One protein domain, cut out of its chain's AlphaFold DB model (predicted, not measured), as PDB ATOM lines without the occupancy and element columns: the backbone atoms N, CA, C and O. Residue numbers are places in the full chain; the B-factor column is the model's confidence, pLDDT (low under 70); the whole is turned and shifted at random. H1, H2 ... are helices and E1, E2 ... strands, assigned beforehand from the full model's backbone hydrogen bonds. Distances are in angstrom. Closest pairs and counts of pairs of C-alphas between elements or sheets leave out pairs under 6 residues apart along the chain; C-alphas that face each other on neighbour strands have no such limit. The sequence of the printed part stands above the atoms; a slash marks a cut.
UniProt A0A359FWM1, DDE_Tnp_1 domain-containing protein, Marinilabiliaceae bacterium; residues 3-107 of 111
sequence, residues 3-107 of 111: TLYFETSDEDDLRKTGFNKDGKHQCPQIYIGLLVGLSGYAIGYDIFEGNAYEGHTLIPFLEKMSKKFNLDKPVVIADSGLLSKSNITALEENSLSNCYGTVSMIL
ATOM      1  N   THR A   3      30.312  13.362 -49.627       79.88
ATOM      2  CA  THR A   3      30.542  14.460 -50.575       79.88
ATOM      3  C   THR A   3      29.908  14.099 -51.909       79.88
ATOM      4  O   THR A   3      30.184  13.023 -52.435       79.88
ATOM      5  N   LEU A   4      29.078  14.984 -52.458       81.06
ATOM      6  CA  LEU A   4      28.574  14.856 -53.825       81.06
ATOM      7  C   LEU A   4      29.280  15.862 -54.728       81.06
ATOM      8  O   LEU A   4      29.366  17.039 -54.383       81.06
ATOM      9  N   TYR A   5      29.744  15.388 -55.882       81.50
ATOM     10  CA  TYR A   5      30.382  16.197 -56.916       81.50
ATOM     11  C   TYR A   5      29.426  16.410 -58.081       81.50
ATOM     12  O   TYR A   5      28.678  15.504 -58.447       81.50
ATOM     13  N   PHE A   6      29.487  17.590 -58.689       79.31
ATOM     14  CA  PHE A   6      28.681  17.920 -59.857       79.31
ATOM     15  C   PHE A   6      29.582  18.178 -61.061       79.31
ATOM     16  O   PHE A   6      30.489  19.000 -60.988       79.31
ATOM     17  N   GLU A   7      29.304  17.525 -62.191       80.50
ATOM     18  CA  GLU A   7      29.999  17.753 -63.469       80.50
ATOM     19  C   GLU A   7      29.525  19.052 -64.146       80.50
ATOM     20  O   GLU A   7      29.020  19.074 -65.266       80.50
ATOM     21  N   THR A   8      29.639  20.162 -63.432       77.62
ATOM     22  CA  THR A   8      29.308  21.509 -63.898       77.62
ATOM     23  C   THR A   8      30.376  22.471 -63.403       77.62
ATOM     24  O   THR A   8      31.055  22.192 -62.419       77.62
ATOM     25  N   SER A   9      30.552  23.587 -64.097       74.06
ATOM     26  CA  SER A   9      31.393  24.696 -63.648       74.06
ATOM     27  C   SER A   9      30.672  25.635 -62.684       74.06
ATOM     28  O   SER A   9      31.321  26.442 -62.024       74.06
ATOM     29  N   ASP A  10      29.342  25.563 -62.626       78.88
ATOM     30  CA  ASP A  10      28.538  26.626 -62.039       78.88
ATOM     31  C   ASP A  10      28.301  26.374 -60.551       78.88
ATOM     32  O   ASP A  10      27.650  25.399 -60.156       78.88
ATOM     33  N   GLU A  11      28.819  27.280 -59.725       81.88
ATOM     34  CA  GLU A  11      28.496  27.342 -58.305       81.88
ATOM     35  C   GLU A  11      27.094  27.918 -58.076       81.88
ATOM     36  O   GLU A  11      26.607  28.755 -58.836       81.88
ATOM     37  N   ASP A  12      26.469  27.517 -56.976       84.44
ATOM     38  CA  ASP A  12      25.266  28.164 -56.455       84.44
ATOM     39  C   ASP A  12      25.356  28.320 -54.936       84.44
ATOM     40  O   ASP A  12      26.450  28.270 -54.373       84.44
ATOM     41  N   ASP A  13      24.229  28.560 -54.273       83.44
ATOM     42  CA  ASP A  13      24.171  28.766 -52.828       83.44
ATOM     43  C   ASP A  13      24.748  27.586 -52.028       83.44
ATOM     44  O   ASP A  13      25.347  27.810 -50.984       83.44
ATOM     45  N   LEU A  14      24.630  26.344 -52.515       81.81
ATOM     46  CA  LEU A  14      25.133  25.141 -51.835       81.81
ATOM     47  C   LEU A  14      26.364  24.553 -52.527       81.81
ATOM     48  O   LEU A  14      27.330  24.140 -51.880       81.81
ATOM     49  N   ARG A  15      26.330  24.490 -53.855       83.12
ATOM     50  CA  ARG A  15      27.383  23.935 -54.698       83.12
ATOM     51  C   ARG A  15      28.545  24.909 -54.721       83.12
ATOM     52  O   ARG A  15      28.539  25.867 -55.488       83.12
ATOM     53  N   LYS A  16      29.551  24.644 -53.895       82.00
ATOM     54  CA  LYS A  16      30.769  25.455 -53.800       82.00
ATOM     55  C   LYS A  16      31.988  24.607 -54.105       82.00
ATOM     56  O   LYS A  16      32.042  23.429 -53.748       82.00
ATOM     57  N   THR A  17      32.967  25.191 -54.776       77.31
ATOM     58  CA  THR A  17      34.267  24.562 -54.985       77.31
ATOM     59  C   THR A  17      35.011  24.487 -53.652       77.31
ATOM     60  O   THR A  17      35.114  25.455 -52.897       77.31
ATOM     61  N   GLY A  18      35.469  23.284 -53.307       67.25
ATOM     62  CA  GLY A  18      36.197  23.035 -52.068       67.25
ATOM     63  C   GLY A  18      37.654  23.487 -52.130       67.25
ATOM     64  O   GLY A  18      38.262  23.559 -53.198       67.25
ATOM     65  N   PHE A  19      38.249  23.727 -50.962       58.19
ATOM     66  CA  PHE A  19      39.663  24.079 -50.852       58.19
ATOM     67  C   PHE A  19      40.534  22.813 -50.874       58.19
ATOM     68  O   PHE A  19      40.444  21.984 -49.970       58.19
ATOM     69  N   ASN A  20      41.415  22.670 -51.869       51.56
ATOM     70  CA  ASN A  20      42.450  21.633 -51.871       51.56
ATOM     71  C   ASN A  20      43.832  22.243 -52.151       51.56
ATOM     72  O   ASN A  20      43.980  23.102 -53.020       51.56
ATOM     73  N   LYS A  21      44.852  21.779 -51.420       47.19
ATOM     74  CA  LYS A  21      46.246  22.259 -51.499       47.19
ATOM     75  C   LYS A  21      46.929  21.958 -52.843       47.19
ATOM     76  O   LYS A  21      47.967  22.545 -53.118       47.19
ATOM     77  N   ASP A  22      46.316  21.123 -53.684       48.84
ATOM     78  CA  ASP A  22      46.856  20.678 -54.977       48.84
ATOM     79  C   ASP A  22      46.144  21.272 -56.214       48.84
ATOM     80  O   ASP A  22      46.398  20.846 -57.341       48.84
ATOM     81  N   GLY A  23      45.247  22.256 -56.041       49.16
ATOM     82  CA  GLY A  23      44.710  23.074 -57.146       49.16
ATOM     83  C   GLY A  23      43.868  22.336 -58.198       49.16
ATOM     84  O   GLY A  23      43.594  22.880 -59.266       49.16
ATOM     85  N   LYS A  24      43.461  21.093 -57.927       54.72
ATOM     86  CA  LYS A  24      42.733  20.244 -58.875       54.72
ATOM     87  C   LYS A  24      41.400  19.780 -58.303       54.72
ATOM     88  O   LYS A  24      41.320  18.636 -57.900       54.72
ATOM     89  N   HIS A  25      40.380  20.638 -58.299       59.00
ATOM     90  CA  HIS A  25      38.971  20.262 -58.514       59.00
ATOM     91  C   HIS A  25      38.204  21.516 -58.967       59.00
ATOM     92  O   HIS A  25      38.025  22.445 -58.190       59.00
ATOM     93  N   GLN A  26      37.795  21.558 -60.241       64.50
ATOM     94  CA  GLN A  26      37.004  22.656 -60.832       64.50
ATOM     95  C   GLN A  26      35.490  22.443 -60.673       64.50
ATOM     96  O   GLN A  26      34.697  23.251 -61.139       64.50
ATOM     97  N   CYS A  27      35.094  21.335 -60.046       70.75
ATOM     98  CA  CYS A  27      33.711  20.906 -59.956       70.75
ATOM     99  C   CYS A  27      33.154  21.261 -58.572       70.75
ATOM    100  O   CYS A  27      33.727  20.824 -57.567       70.75
ATOM    101  N   PRO A  28      32.064  22.039 -58.496       83.94
ATOM    102  CA  PRO A  28      31.368  22.324 -57.257       83.94
ATOM    103  C   PRO A  28      30.951  21.035 -56.546       83.94
ATOM    104  O   PRO A  28      30.603  20.033 -57.182       83.94
ATOM    105  N   GLN A  29      30.968  21.073 -55.218       83.44
ATOM    106  CA  GLN A  29      30.560  19.959 -54.371       83.44
ATOM    107  C   GLN A  29      29.556  20.416 -53.310       83.44
ATOM    108  O   GLN A  29      29.388  21.612 -53.068       83.44
ATOM    109  N   ILE A  30      28.888  19.456 -52.677       85.25
ATOM    110  CA  ILE A  30      28.132  19.654 -51.433       85.25
ATOM    111  C   ILE A  30      28.481  18.548 -50.450       85.25
ATOM    112  O   ILE A  30      28.852  17.440 -50.853       85.25
ATOM    113  N   TYR A  31      28.292  18.823 -49.167       84.94
ATOM    114  CA  TYR A  31      28.379  17.804 -48.133       84.94
ATOM    115  C   TYR A  31      26.992  17.420 -47.629       84.94
ATOM    116  O   TYR A  31      26.150  18.277 -47.372       84.94
ATOM    117  N   ILE A  32      26.771  16.123 -47.431       84.31
ATOM    118  CA  ILE A  32      25.534  15.573 -46.881       84.31
ATOM    119  C   ILE A  32      25.833  14.849 -45.572       84.31
ATOM    120  O   ILE A  32      26.616  13.890 -45.524       84.31
ATOM    121  N   GLY A  33      25.174  15.314 -44.511       83.75
ATOM    122  CA  GLY A  33      25.098  14.645 -43.217       83.75
ATOM    123  C   GLY A  33      23.836  13.796 -43.154       83.75
ATOM    124  O   GLY A  33      22.753  14.281 -43.472       83.75
ATOM    125  N   LEU A  34      23.962  12.532 -42.751       84.06
ATOM    126  CA  LEU A  34      22.837  11.608 -42.612       84.06
ATOM    127  C   LEU A  34      22.624  11.249 -41.143       84.06
ATOM    128  O   LEU A  34      23.571  11.001 -40.401       84.06
ATOM    129  N   LEU A  35      21.358  11.210 -40.741       84.12
ATOM    130  CA  LEU A  35      20.907  10.652 -39.478       84.12
ATOM    131  C   LEU A  35      20.249   9.310 -39.768       84.12
ATOM    132  O   LEU A  35      19.295   9.232 -40.545       84.12
ATOM    133  N   VAL A  36      20.743   8.264 -39.117       81.00
ATOM    134  CA  VAL A  36      20.308   6.888 -39.337       81.00
ATOM    135  C   VAL A  36      19.640   6.365 -38.061       81.00
ATOM    136  O   VAL A  36      20.069   6.637 -36.946       81.00
ATOM    137  N   GLY A  37      18.522   5.663 -38.204       76.56
ATOM    138  CA  GLY A  37      17.884   4.944 -37.105       76.56
ATOM    139  C   GLY A  37      18.607   3.629 -36.804       76.56
ATOM    140  O   GLY A  37      19.441   3.166 -37.574       76.56
ATOM    141  N   LEU A  38      18.247   2.963 -35.708       73.00
ATOM    142  CA  LEU A  38      18.895   1.705 -35.298       73.00
ATOM    143  C   LEU A  38      18.817   0.583 -36.334       73.00
ATOM    144  O   LEU A  38      19.702  -0.261 -36.399       73.00
ATOM    145  N   SER A  39      17.765   0.574 -37.146       78.81
ATOM    146  CA  SER A  39      17.564  -0.426 -38.196       78.81
ATOM    147  C   SER A  39      18.328  -0.111 -39.489       78.81
ATOM    148  O   SER A  39      18.103  -0.773 -40.495       78.81
ATOM    149  N   GLY A  40      19.193   0.911 -39.496       75.19
ATOM    150  CA  GLY A  40      19.969   1.309 -40.675       75.19
ATOM    151  C   GLY A  40      19.213   2.200 -41.666       75.19
ATOM    152  O   GLY A  40      19.761   2.555 -42.705       75.19
ATOM    153  N   TYR A  41      17.975   2.597 -41.358       79.56
ATOM    154  CA  TYR A  41      17.198   3.501 -42.208       79.56
ATOM    155  C   TYR A  41      17.586   4.957 -41.969       79.56
ATOM    156  O   TYR A  41      17.619   5.407 -40.824       79.56
ATOM    157  N   ALA A  42      17.829   5.713 -43.040       82.50
ATOM    158  CA  ALA A  42      17.990   7.156 -42.939       82.50
ATOM    159  C   ALA A  42      16.664   7.790 -42.490       82.50
ATOM    160  O   ALA A  42      15.632   7.618 -43.136       82.50
ATOM    161  N   ILE A  43      16.699   8.513 -41.373       84.50
ATOM    162  CA  ILE A  43      15.537   9.203 -40.791       84.50
ATOM    163  C   ILE A  43      15.634  10.721 -40.952       84.50
ATOM    164  O   ILE A  43      14.631  11.421 -40.847       84.50
ATOM    165  N   GLY A  44      16.825  11.245 -41.248       83.88
ATOM    166  CA  GLY A  44      17.045  12.663 -41.496       83.88
ATOM    167  C   GLY A  44      18.325  12.914 -42.278       83.88
ATOM    168  O   GLY A  44      19.207  12.060 -42.348       83.88
ATOM    169  N   TYR A  45      18.420  14.103 -42.862       87.94
ATOM    170  CA  TYR A  45      19.629  14.577 -43.515       87.94
ATOM    171  C   TYR A  45      19.763  16.090 -43.359       87.94
ATOM    172  O   TYR A  45      18.784  16.784 -43.060       87.94
ATOM    173  N   ASP A  46      20.974  16.584 -43.583       87.44
ATOM    174  CA  ASP A  46      21.259  18.000 -43.774       87.44
ATOM    175  C   ASP A  46      22.302  18.186 -44.872       87.44
ATOM    176  O   ASP A  46      23.123  17.296 -45.112       87.44
ATOM    177  N   ILE A  47      22.244  19.335 -45.540       87.50
ATOM    178  CA  ILE A  47      23.129  19.677 -46.653       87.50
ATOM    179  C   ILE A  47      23.955  20.892 -46.249       87.50
ATOM    180  O   ILE A  47      23.415  21.871 -45.739       87.50
ATOM    181  N   PHE A  48      25.255  20.820 -46.498       85.88
ATOM    182  CA  PHE A  48      26.210  21.882 -46.226       85.88
ATOM    183  C   PHE A  48      26.923  22.280 -47.512       85.88
ATOM    184  O   PHE A  48      27.114  21.458 -48.417       85.88
ATOM    185  N   GLU A  49      27.333  23.544 -47.562       86.00
ATOM    186  CA  GLU A  49      28.085  24.101 -48.679       86.00
ATOM    187  C   GLU A  49      29.391  23.331 -48.910       86.00
ATOM    188  O   GLU A  49      30.067  22.939 -47.960       86.00
ATOM    189  N   GLY A  50      29.778  23.123 -50.169       79.00
ATOM    190  CA  GLY A  50      30.965  22.331 -50.521       79.00
ATOM    191  C   GLY A  50      32.313  22.884 -50.061       79.00
ATOM    192  O   GLY A  50      33.316  22.170 -50.087       79.00
ATOM    193  N   ASN A  51      32.356  24.146 -49.648       78.75
ATOM    194  CA  ASN A  51      33.525  24.812 -49.077       78.75
ATOM    195  C   ASN A  51      33.444  24.922 -47.544       78.75
ATOM    196  O   ASN A  51      34.357  25.479 -46.929       78.75
ATOM    197  N   ALA A  52      32.370  24.420 -46.924       76.06
ATOM    198  CA  ALA A  52      32.223  24.435 -45.482       76.06
ATOM    199  C   ALA A  52      33.360  23.628 -44.850       76.06
ATOM    200  O   ALA A  52      33.671  22.512 -45.268       76.06
ATOM    201  N   TYR A  53      33.982  24.193 -43.818       74.00
ATOM    202  CA  TYR A  53      35.009  23.478 -43.079       74.00
ATOM    203  C   TYR A  53      34.377  22.275 -42.374       74.00
ATOM    204  O   TYR A  53      33.537  22.447 -41.490       74.00
ATOM    205  N   GLU A  54      34.799  21.063 -42.743       68.19
ATOM    206  CA  GLU A  54      34.223  19.806 -42.245       68.19
ATOM    207  C   GLU A  54      34.170  19.754 -40.711       68.19
ATOM    208  O   GLU A  54      33.177  19.301 -40.138       68.19
ATOM    209  N   GLY A  55      35.175  20.318 -40.033       68.38
ATOM    210  CA  GLY A  55      35.219  20.389 -38.572       68.38
ATOM    211  C   GLY A  55      34.079  21.198 -37.942       68.38
ATOM    212  O   GLY A  55      33.720  20.922 -36.805       68.38
ATOM    213  N   HIS A  56      33.455  22.128 -38.666       76.69
ATOM    214  CA  HIS A  56      32.317  22.919 -38.181       76.69
ATOM    215  C   HIS A  56      30.953  22.334 -38.563       76.69
ATOM    216  O   HIS A  56      29.934  22.911 -38.203       76.69
ATOM    217  N   THR A  57      30.897  21.199 -39.264       81.06
ATOM    218  CA  THR A  57      29.616  20.613 -39.705       81.06
ATOM    219  C   THR A  57      28.973  19.714 -38.646       81.06
ATOM    220  O   THR A  57      27.750  19.663 -38.542       81.06
ATOM    221  N   LEU A  58      29.785  19.042 -37.821       81.81
ATOM    222  CA  LEU A  58      29.323  18.005 -36.892       81.81
ATOM    223  C   LEU A  58      28.382  18.540 -35.801       81.81
ATOM    224  O   LEU A  58      27.291  18.005 -35.619       81.81
ATOM    225  N   ILE A  59      28.797  19.582 -35.076       84.06
ATOM    226  CA  ILE A  59      28.022  20.116 -33.943       84.06
ATOM    227  C   ILE A  59      26.700  20.754 -34.406       84.06
ATOM    228  O   ILE A  59      25.657  20.346 -33.894       84.06
ATOM    229  N   PRO A  60      26.671  21.638 -35.428       86.38
ATOM    230  CA  PRO A  60      25.409  22.193 -35.924       86.38
ATOM    231  C   PRO A  60      24.457  21.125 -36.467       86.38
ATOM    232  O   PRO A  60      23.243  21.214 -36.271       86.38
ATOM    233  N   PHE A  61      24.996  20.089 -37.124       86.06
ATOM    234  CA  PHE A  61      24.198  18.951 -37.572       86.06
ATOM    235  C   PHE A  61      23.517  18.252 -36.393       86.06
ATOM    236  O   PHE A  61      22.303  18.030 -36.420       86.06
ATOM    237  N   LEU A  62      24.286  17.939 -35.347       82.81
ATOM    238  CA  LEU A  62      23.790  17.292 -34.136       82.81
ATOM    239  C   LEU A  62      22.710  18.122 -33.453       82.81
ATOM    240  O   LEU A  62      21.629  17.602 -33.198       82.81
ATOM    241  N   GLU A  63      22.951  19.409 -33.219       84.69
ATOM    242  CA  GLU A  63      21.979  20.309 -32.590       84.69
ATOM    243  C   GLU A  63      20.667  20.377 -33.381       84.69
ATOM    244  O   GLU A  63      19.575  20.248 -32.817       84.69
ATOM    245  N   LYS A  64      20.760  20.523 -34.707       86.88
ATOM    246  CA  LYS A  64      19.591  20.591 -35.591       86.88
ATOM    247  C   LYS A  64      18.792  19.295 -35.565       86.88
ATOM    248  O   LYS A  64      17.565  19.336 -35.475       86.88
ATOM    249  N   MET A  65      19.468  18.153 -35.642       85.31
ATOM    250  CA  MET A  65      18.824  16.841 -35.620       85.31
ATOM    251  C   MET A  65      18.221  16.531 -34.250       85.31
ATOM    252  O   MET A  65      17.069  16.102 -34.186       85.31
ATOM    253  N   SER A  66      18.938  16.818 -33.163       82.31
ATOM    254  CA  SER A  66      18.434  16.646 -31.800       82.31
ATOM    255  C   SER A  66      17.192  17.489 -31.555       82.31
ATOM    256  O   SER A  66      16.197  16.971 -31.058       82.31
ATOM    257  N   LYS A  67      17.177  18.749 -32.004       85.06
ATOM    258  CA  LYS A  67      15.988  19.607 -31.914       85.06
ATOM    259  C   LYS A  67      14.838  19.115 -32.794       85.06
ATOM    260  O   LYS A  67      13.689  19.133 -32.365       85.06
ATOM    261  N   LYS A  68      15.128  18.682 -34.024       86.12
ATOM    262  CA  LYS A  68      14.110  18.240 -34.994       86.12
ATOM    263  C   LYS A  68      13.415  16.948 -34.567       86.12
ATOM    264  O   LYS A  68      12.213  16.818 -34.776       86.12
ATOM    265  N   PHE A  69      14.162  16.007 -33.998       83.62
ATOM    266  CA  PHE A  69      13.657  14.688 -33.605       83.62
ATOM    267  C   PHE A  69      13.473  14.533 -32.090       83.62
ATOM    268  O   PHE A  69      13.156  13.438 -31.637       83.62
ATOM    269  N   ASN A  70      13.648  15.616 -31.325       82.56
ATOM    270  CA  ASN A  70      13.587  15.636 -29.862       82.56
ATOM    271  C   ASN A  70      14.459  14.533 -29.227       82.56
ATOM    272  O   ASN A  70      13.991  13.730 -28.420       82.56
ATOM    273  N   LEU A  71      15.719  14.457 -29.670       77.50
ATOM    274  CA  LEU A  71      16.686  13.475 -29.184       77.50
ATOM    275  C   LEU A  71      17.322  14.002 -27.900       77.50
ATOM    276  O   LEU A  71      18.060  14.982 -27.945       77.50
ATOM    277  N   ASP A  72      17.075  13.326 -26.779       71.31
ATOM    278  CA  ASP A  72      17.690  13.706 -25.503       71.31
ATOM    279  C   ASP A  72      19.187  13.369 -25.467       71.31
ATOM    280  O   ASP A  72      19.995  14.195 -25.051       71.31
ATOM    281  N   LYS A  73      19.575  12.155 -25.887       72.00
ATOM    282  CA  LYS A  73      20.967  11.668 -25.802       72.00
ATOM    283  C   LYS A  73      21.336  10.756 -26.980       72.00
ATOM    284  O   LYS A  73      21.338   9.531 -26.833       72.00
ATOM    285  N   PRO A  74      21.590  11.320 -28.174       72.81
ATOM    286  CA  PRO A  74      21.942  10.528 -29.347       72.81
ATOM    287  C   PRO A  74      23.329   9.888 -29.205       72.81
ATOM    288  O   PRO A  74      24.241  10.475 -28.632       72.81
ATOM    289  N   VAL A  75      23.512   8.702 -29.790       74.38
ATOM    290  CA  VAL A  75      24.840   8.086 -29.916       74.38
ATOM    291  C   VAL A  75      25.479   8.597 -31.198       74.38
ATOM    292  O   VAL A  75      24.948   8.371 -32.286       74.38
ATOM    293  N   VAL A  76      26.622   9.266 -31.077       76.00
ATOM    294  CA  VAL A  76      27.344   9.838 -32.219       76.00
ATOM    295  C   VAL A  76      28.424   8.868 -32.687       76.00
ATOM    296  O   VAL A  76      29.339   8.541 -31.936       76.00
ATOM    297  N   ILE A  77      28.326   8.421 -33.940       74.06
ATOM    298  CA  ILE A  77      29.353   7.624 -34.614       74.06
ATOM    299  C   ILE A  77      29.867   8.445 -35.798       74.06
ATOM    300  O   ILE A  77      29.169   8.646 -36.796       74.06
ATOM    301  N   ALA A  78      31.099   8.931 -35.679       74.12
ATOM    302  CA  ALA A  78      31.736   9.780 -36.677       74.12
ATOM    303  C   ALA A  78      33.141   9.277 -37.021       74.12
ATOM    304  O   ALA A  78      33.800   8.622 -36.214       74.12
ATOM    305  N   ASP A  79      33.583   9.597 -38.235       73.25
ATOM    306  CA  ASP A  79      34.949   9.340 -38.687       73.25
ATOM    307  C   ASP A  79      35.964  10.177 -37.890       73.25
ATOM    308  O   ASP A  79      35.649  11.277 -37.422       73.25
ATOM    309  N   SER A  80      37.197   9.683 -37.758       70.94
ATOM    310  CA  SER A  80      38.258  10.372 -37.017       70.94
ATOM    311  C   SER A  80      38.590  11.753 -37.590       70.94
ATOM    312  O   SER A  80      38.958  12.643 -36.824       70.94
ATOM    313  N   GLY A  81      38.385  11.979 -38.893       69.56
ATOM    314  CA  GLY A  81      38.529  13.292 -39.527       69.56
ATOM    315  C   GLY A  81      37.523  14.337 -39.029       69.56
ATOM    316  O   GLY A  81      37.830  15.527 -39.020       69.56
ATOM    317  N   LEU A  82      36.351  13.906 -38.547       73.50
ATOM    318  CA  LEU A  82      35.332  14.779 -37.947       73.50
ATOM    319  C   LEU A  82      35.493  14.918 -36.427       73.50
ATOM    320  O   LEU A  82      34.977  15.871 -35.844       73.50
ATOM    321  N   LEU A  83      36.213  14.003 -35.776       76.38
ATOM    322  CA  LEU A  83      36.467  14.006 -34.333       76.38
ATOM    323  C   LEU A  83      37.753  14.769 -33.989       76.38
ATOM    324  O   LEU A  83      38.679  14.249 -33.366       76.38
ATOM    325  N   SER A  84      37.809  16.039 -34.391       79.00
ATOM    326  CA  SER A  84      38.853  16.953 -33.928       79.00
ATOM    327  C   SER A  84      38.756  17.169 -32.410       79.00
ATOM    328  O   SER A  84      37.698  16.989 -31.806       79.00
ATOM    329  N   LYS A  85      39.848  17.617 -31.774       81.75
ATOM    330  CA  LYS A  85      39.847  17.924 -30.329       81.75
ATOM    331  C   LYS A  85      38.731  18.899 -29.941       81.75
ATOM    332  O   LYS A  85      38.069  18.678 -28.939       81.75
ATOM    333  N   SER A  86      38.498  19.930 -30.759       82.81
ATOM    334  CA  SER A  86      37.423  20.899 -30.525       82.81
ATOM    335  C   SER A  86      36.041  20.251 -30.572       82.81
ATOM    336  O   SER A  86      35.189  20.575 -29.753       82.81
ATOM    337  N   ASN A  87      35.827  19.311 -31.495       80.25
ATOM    338  CA  ASN A  87      34.550  18.621 -31.628       80.25
ATOM    339  C   ASN A  87      34.307  17.646 -30.479       80.25
ATOM    340  O   ASN A  87      33.191  17.568 -29.986       80.25
ATOM    341  N   ILE A  88      35.343  16.948 -30.010       81.38
ATOM    342  CA  ILE A  88      35.240  16.071 -28.838       81.38
ATOM    343  C   ILE A  88      34.876  16.884 -27.593       81.38
ATOM    344  O   ILE A  88      33.914  16.542 -26.914       81.38
ATOM    345  N   THR A  89      35.571  17.998 -27.337       84.62
ATOM    346  CA  THR A  89      35.242  18.885 -26.209       84.62
ATOM    347  C   THR A  89      33.806  19.404 -26.306       84.62
ATOM    348  O   THR A  89      33.065  19.332 -25.331       84.62
ATOM    349  N   ALA A  90      33.363  19.831 -27.492       82.12
ATOM    350  CA  ALA A  90      31.989  20.286 -27.693       82.12
ATOM    351  C   ALA A  90      30.944  19.173 -27.468       82.12
ATOM    352  O   ALA A  90      29.861  19.444 -26.944       82.12
ATOM    353  N   LEU A  91      31.245  17.923 -27.834       80.44
ATOM    354  CA  LEU A  91      30.374  16.772 -27.566       80.44
ATOM    355  C   LEU A  91      30.253  16.478 -26.063       80.44
ATOM    356  O   LEU A  91      29.163  16.152 -25.588       80.44
ATOM    357  N   GLU A  92      31.355  16.597 -25.321       79.19
ATOM    358  CA  GLU A  92      31.392  16.403 -23.869       79.19
ATOM    359  C   GLU A  92      30.625  17.506 -23.127       79.19
ATOM    360  O   GLU A  92      29.805  17.203 -22.258       79.19
ATOM    361  N   GLU A  93      30.826  18.771 -23.506       79.19
ATOM    362  CA  GLU A  93      30.153  19.932 -22.904       79.19
ATOM    363  C   GLU A  93      28.634  19.909 -23.116       79.19
ATOM    364  O   GLU A  93      27.870  20.236 -22.207       79.19
ATOM    365  N   ASN A  94      28.172  19.451 -24.283       68.62
ATOM    366  CA  ASN A  94      26.744  19.369 -24.595       68.62
ATOM    367  C   ASN A  94      26.032  18.170 -23.944       68.62
ATOM    368  O   ASN A  94      24.860  17.930 -24.229       68.62
ATOM    369  N   SER A  95      26.701  17.403 -23.069       62.44
ATOM    370  CA  SER A  95      26.133  16.207 -22.419       62.44
ATOM    371  C   SER A  95      25.566  15.173 -23.406       62.44
ATOM    372  O   SER A  95      24.771  14.309 -23.029       62.44
ATOM    373  N   LEU A  96      26.019  15.212 -24.663       60.41
ATOM    374  CA  LEU A  96      25.687  14.238 -25.709       60.41
ATOM    375  C   LEU A  96      26.405  12.894 -25.473       60.41
ATOM    376  O   LEU A  96      26.271  11.964 -26.261       60.41
ATOM    377  N   SER A  97      27.175  12.786 -24.387       47.44
ATOM    378  CA  SER A  97      28.126  11.713 -24.112       47.44
ATOM    379  C   SER A  97      27.625  10.595 -23.187       47.44
ATOM    380  O   SER A  97      28.381   9.654 -22.968       47.44
ATOM    381  N   ASN A  98      26.386  10.613 -22.668       36.16
ATOM    382  CA  ASN A  98      25.939   9.572 -21.721       36.16
ATOM    383  C   ASN A  98      24.649   8.835 -22.114       36.16
ATOM    384  O   ASN A  98      23.556   9.379 -22.067       36.16
ATOM    385  N   CYS A  99      24.793   7.548 -22.425       42.41
ATOM    386  CA  CYS A  99      23.768   6.579 -22.817       42.41
ATOM    387  C   CYS A  99      22.507   6.573 -21.930       42.41
ATOM    388  O   CYS A  99      22.633   6.596 -20.712       42.41
ATOM    389  N   TYR A 100      21.316   6.529 -22.547       31.75
ATOM    390  CA  TYR A 100      20.275   5.477 -22.456       31.75
ATOM    391  C   TYR A 100      19.083   5.911 -23.342       31.75
ATOM    392  O   TYR A 100      18.333   6.811 -22.980       31.75
ATOM    393  N   GLY A 101      18.946   5.277 -24.515       31.27
ATOM    394  CA  GLY A 101      17.975   5.601 -25.574       31.27
ATOM    395  C   GLY A 101      18.688   5.828 -26.913       31.27
ATOM    396  O   GLY A 101      19.449   6.776 -27.050       31.27
ATOM    397  N   THR A 102      18.521   4.926 -27.885       39.59
ATOM    398  CA  THR A 102      19.486   4.798 -28.991       39.59
ATOM    399  C   THR A 102      18.898   5.286 -30.319       39.59
ATOM    400  O   THR A 102      18.120   4.592 -30.962       39.59
ATOM    401  N   VAL A 103      19.308   6.468 -30.776       42.53
ATOM    402  CA  VAL A 103      19.376   6.792 -32.211       42.53
ATOM    403  C   VAL A 103      20.860   6.903 -32.531       42.53
ATOM    404  O   VAL A 103      21.568   7.689 -31.901       42.53
ATOM    405  N   SER A 104      21.347   6.050 -33.432       45.97
ATOM    406  CA  SER A 104      22.757   6.009 -33.818       45.97
ATOM    407  C   SER A 104      22.977   6.964 -34.982       45.97
ATOM    408  O   SER A 104      22.654   6.659 -36.126       45.97
ATOM    409  N   MET A 105      23.507   8.150 -34.706       51.72
ATOM    410  CA  MET A 105      23.861   9.084 -35.764       51.72
ATOM    411  C   MET A 105      25.149   8.608 -36.428       51.72
ATOM    412  O   MET A 105      26.244   8.845 -35.924       51.72
ATOM    413  N   ILE A 106      24.995   7.910 -37.551       52.19
ATOM    414  CA  ILE A 106      26.100   7.454 -38.386       52.19
ATOM    415  C   ILE A 106      26.301   8.478 -39.498       52.19
ATOM    416  O   ILE A 106      25.534   8.527 -40.460       52.19
ATOM    417  N   LEU A 107      27.380   9.254 -39.414       50.97
ATOM    418  CA  LEU A 107      27.816  10.116 -40.514       50.97
ATOM    419  C   LEU A 107      28.581   9.291 -41.555       50.97
ATOM    420  O   LEU A 107      29.770   9.510 -41.793       50.97
TER     421      LEU A 107
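What this domain is: This is residues 3 to 107 of the 111 residues of the protein "DDE_Tnp_1 domain-containing protein" of Marinilabiliaceae bacterium (UniProt A0A359FWM1). A long antiparallel strand hairpin, E2 and E3, makes a wall with the helix H1 slanting over one face, while the short strand E1 beside E2 and the wide loop of residues 6 to 28 make one end of the domain. Toward the other end, E5 comes close to E2 and pairs with E4, H2 packs by its side on the first residues of H1, and the link of residues 94 to 103 reaches out. The 105 printed residues include five named strands and two named helices, in the order E1 E2 E3 H1 E4 H2 E5; the larger sheet, E1 - E2 - E3, is antiparallel and the smaller, E4 and E5, parallel. The class is mixed, helices and strands, with 46 residues, under half, in named elements. The whole is elongated, 46 by 29 by 20 A, and only just compact, close to loose, with a radius of gyration of the C-alphas of 15.2 A.

Where its parts are: E2, residues 29 to 36, is 22.4 A long and begins at C-alpha 29 (30.560, 19.959, -54.371). E3, residues 42 to 49, is 20.5 A long, and E1, residues 3 to 5, 6.6 A. H1, residues 58 to 69, begins at C-alpha 58 (29.323, 18.005, -36.892) and is 16.3 A long. H2, residues 85 to 93, measures 12.4 A. E4, residues 75 to 77, measures 6.5 A, and E5, residues 104 to 106, measures 5.8 A and ends at C-alpha 106 (26.100, 7.454, -38.386).

How they stand to each other: E1, E2 and E3 form a meander, each strand the antiparallel neighbour of the one before, with E1 and E3 as edge strands. E2 and E3 are a hairpin at 156 degrees, with N 33 and O 46 at 2.9 A, within hydrogen-bond range. E1 and E2 are also a hairpin, at 143 degrees, with N 4 and O 30 at 2.9 A. H1 is on this sheet, over E2 and E3, at a height of 9.5 A, in two layers, a helix on one face of a sheet; it runs slantwise to the strands, at 42 degrees to E3 on the local plane. Its closest C-alphas to E3 are those of Phe 61 and Asp 46, 6.9 A apart. H1 touches H2 with residues 58 to 59 alone, the closest C-alphas being those of Ile 59 and Asn 87 at 7.1 A; the tilt is a shallow 31 degrees, the same way. H2 is not on the sheet. The closest C-alphas of E2 and E5 are those of Leu 35 and Met 105, 5.0 A apart. E4 and E5 are parallel at 20 degrees, with N 105 and O 75 at 2.8 A; E4, H2 and E5 form a strand-helix-strand unit, two parallel neighbour strands with a helix between, its crossover left-handed. In H1 and H2 every O i to N i+4 pair is within hydrogen-bond range.

The domain as a whole: The two C-alphas farthest apart, those of Ser 9 and Tyr 100, are 46.8 A apart. The printed part has no cut. The link from E1 to E2 is long, with 23 residues. The mean pLDDT of the printed part is 73.6, and residues 18 to 26, 54 to 55, 81 and 94 to 107 are under 70.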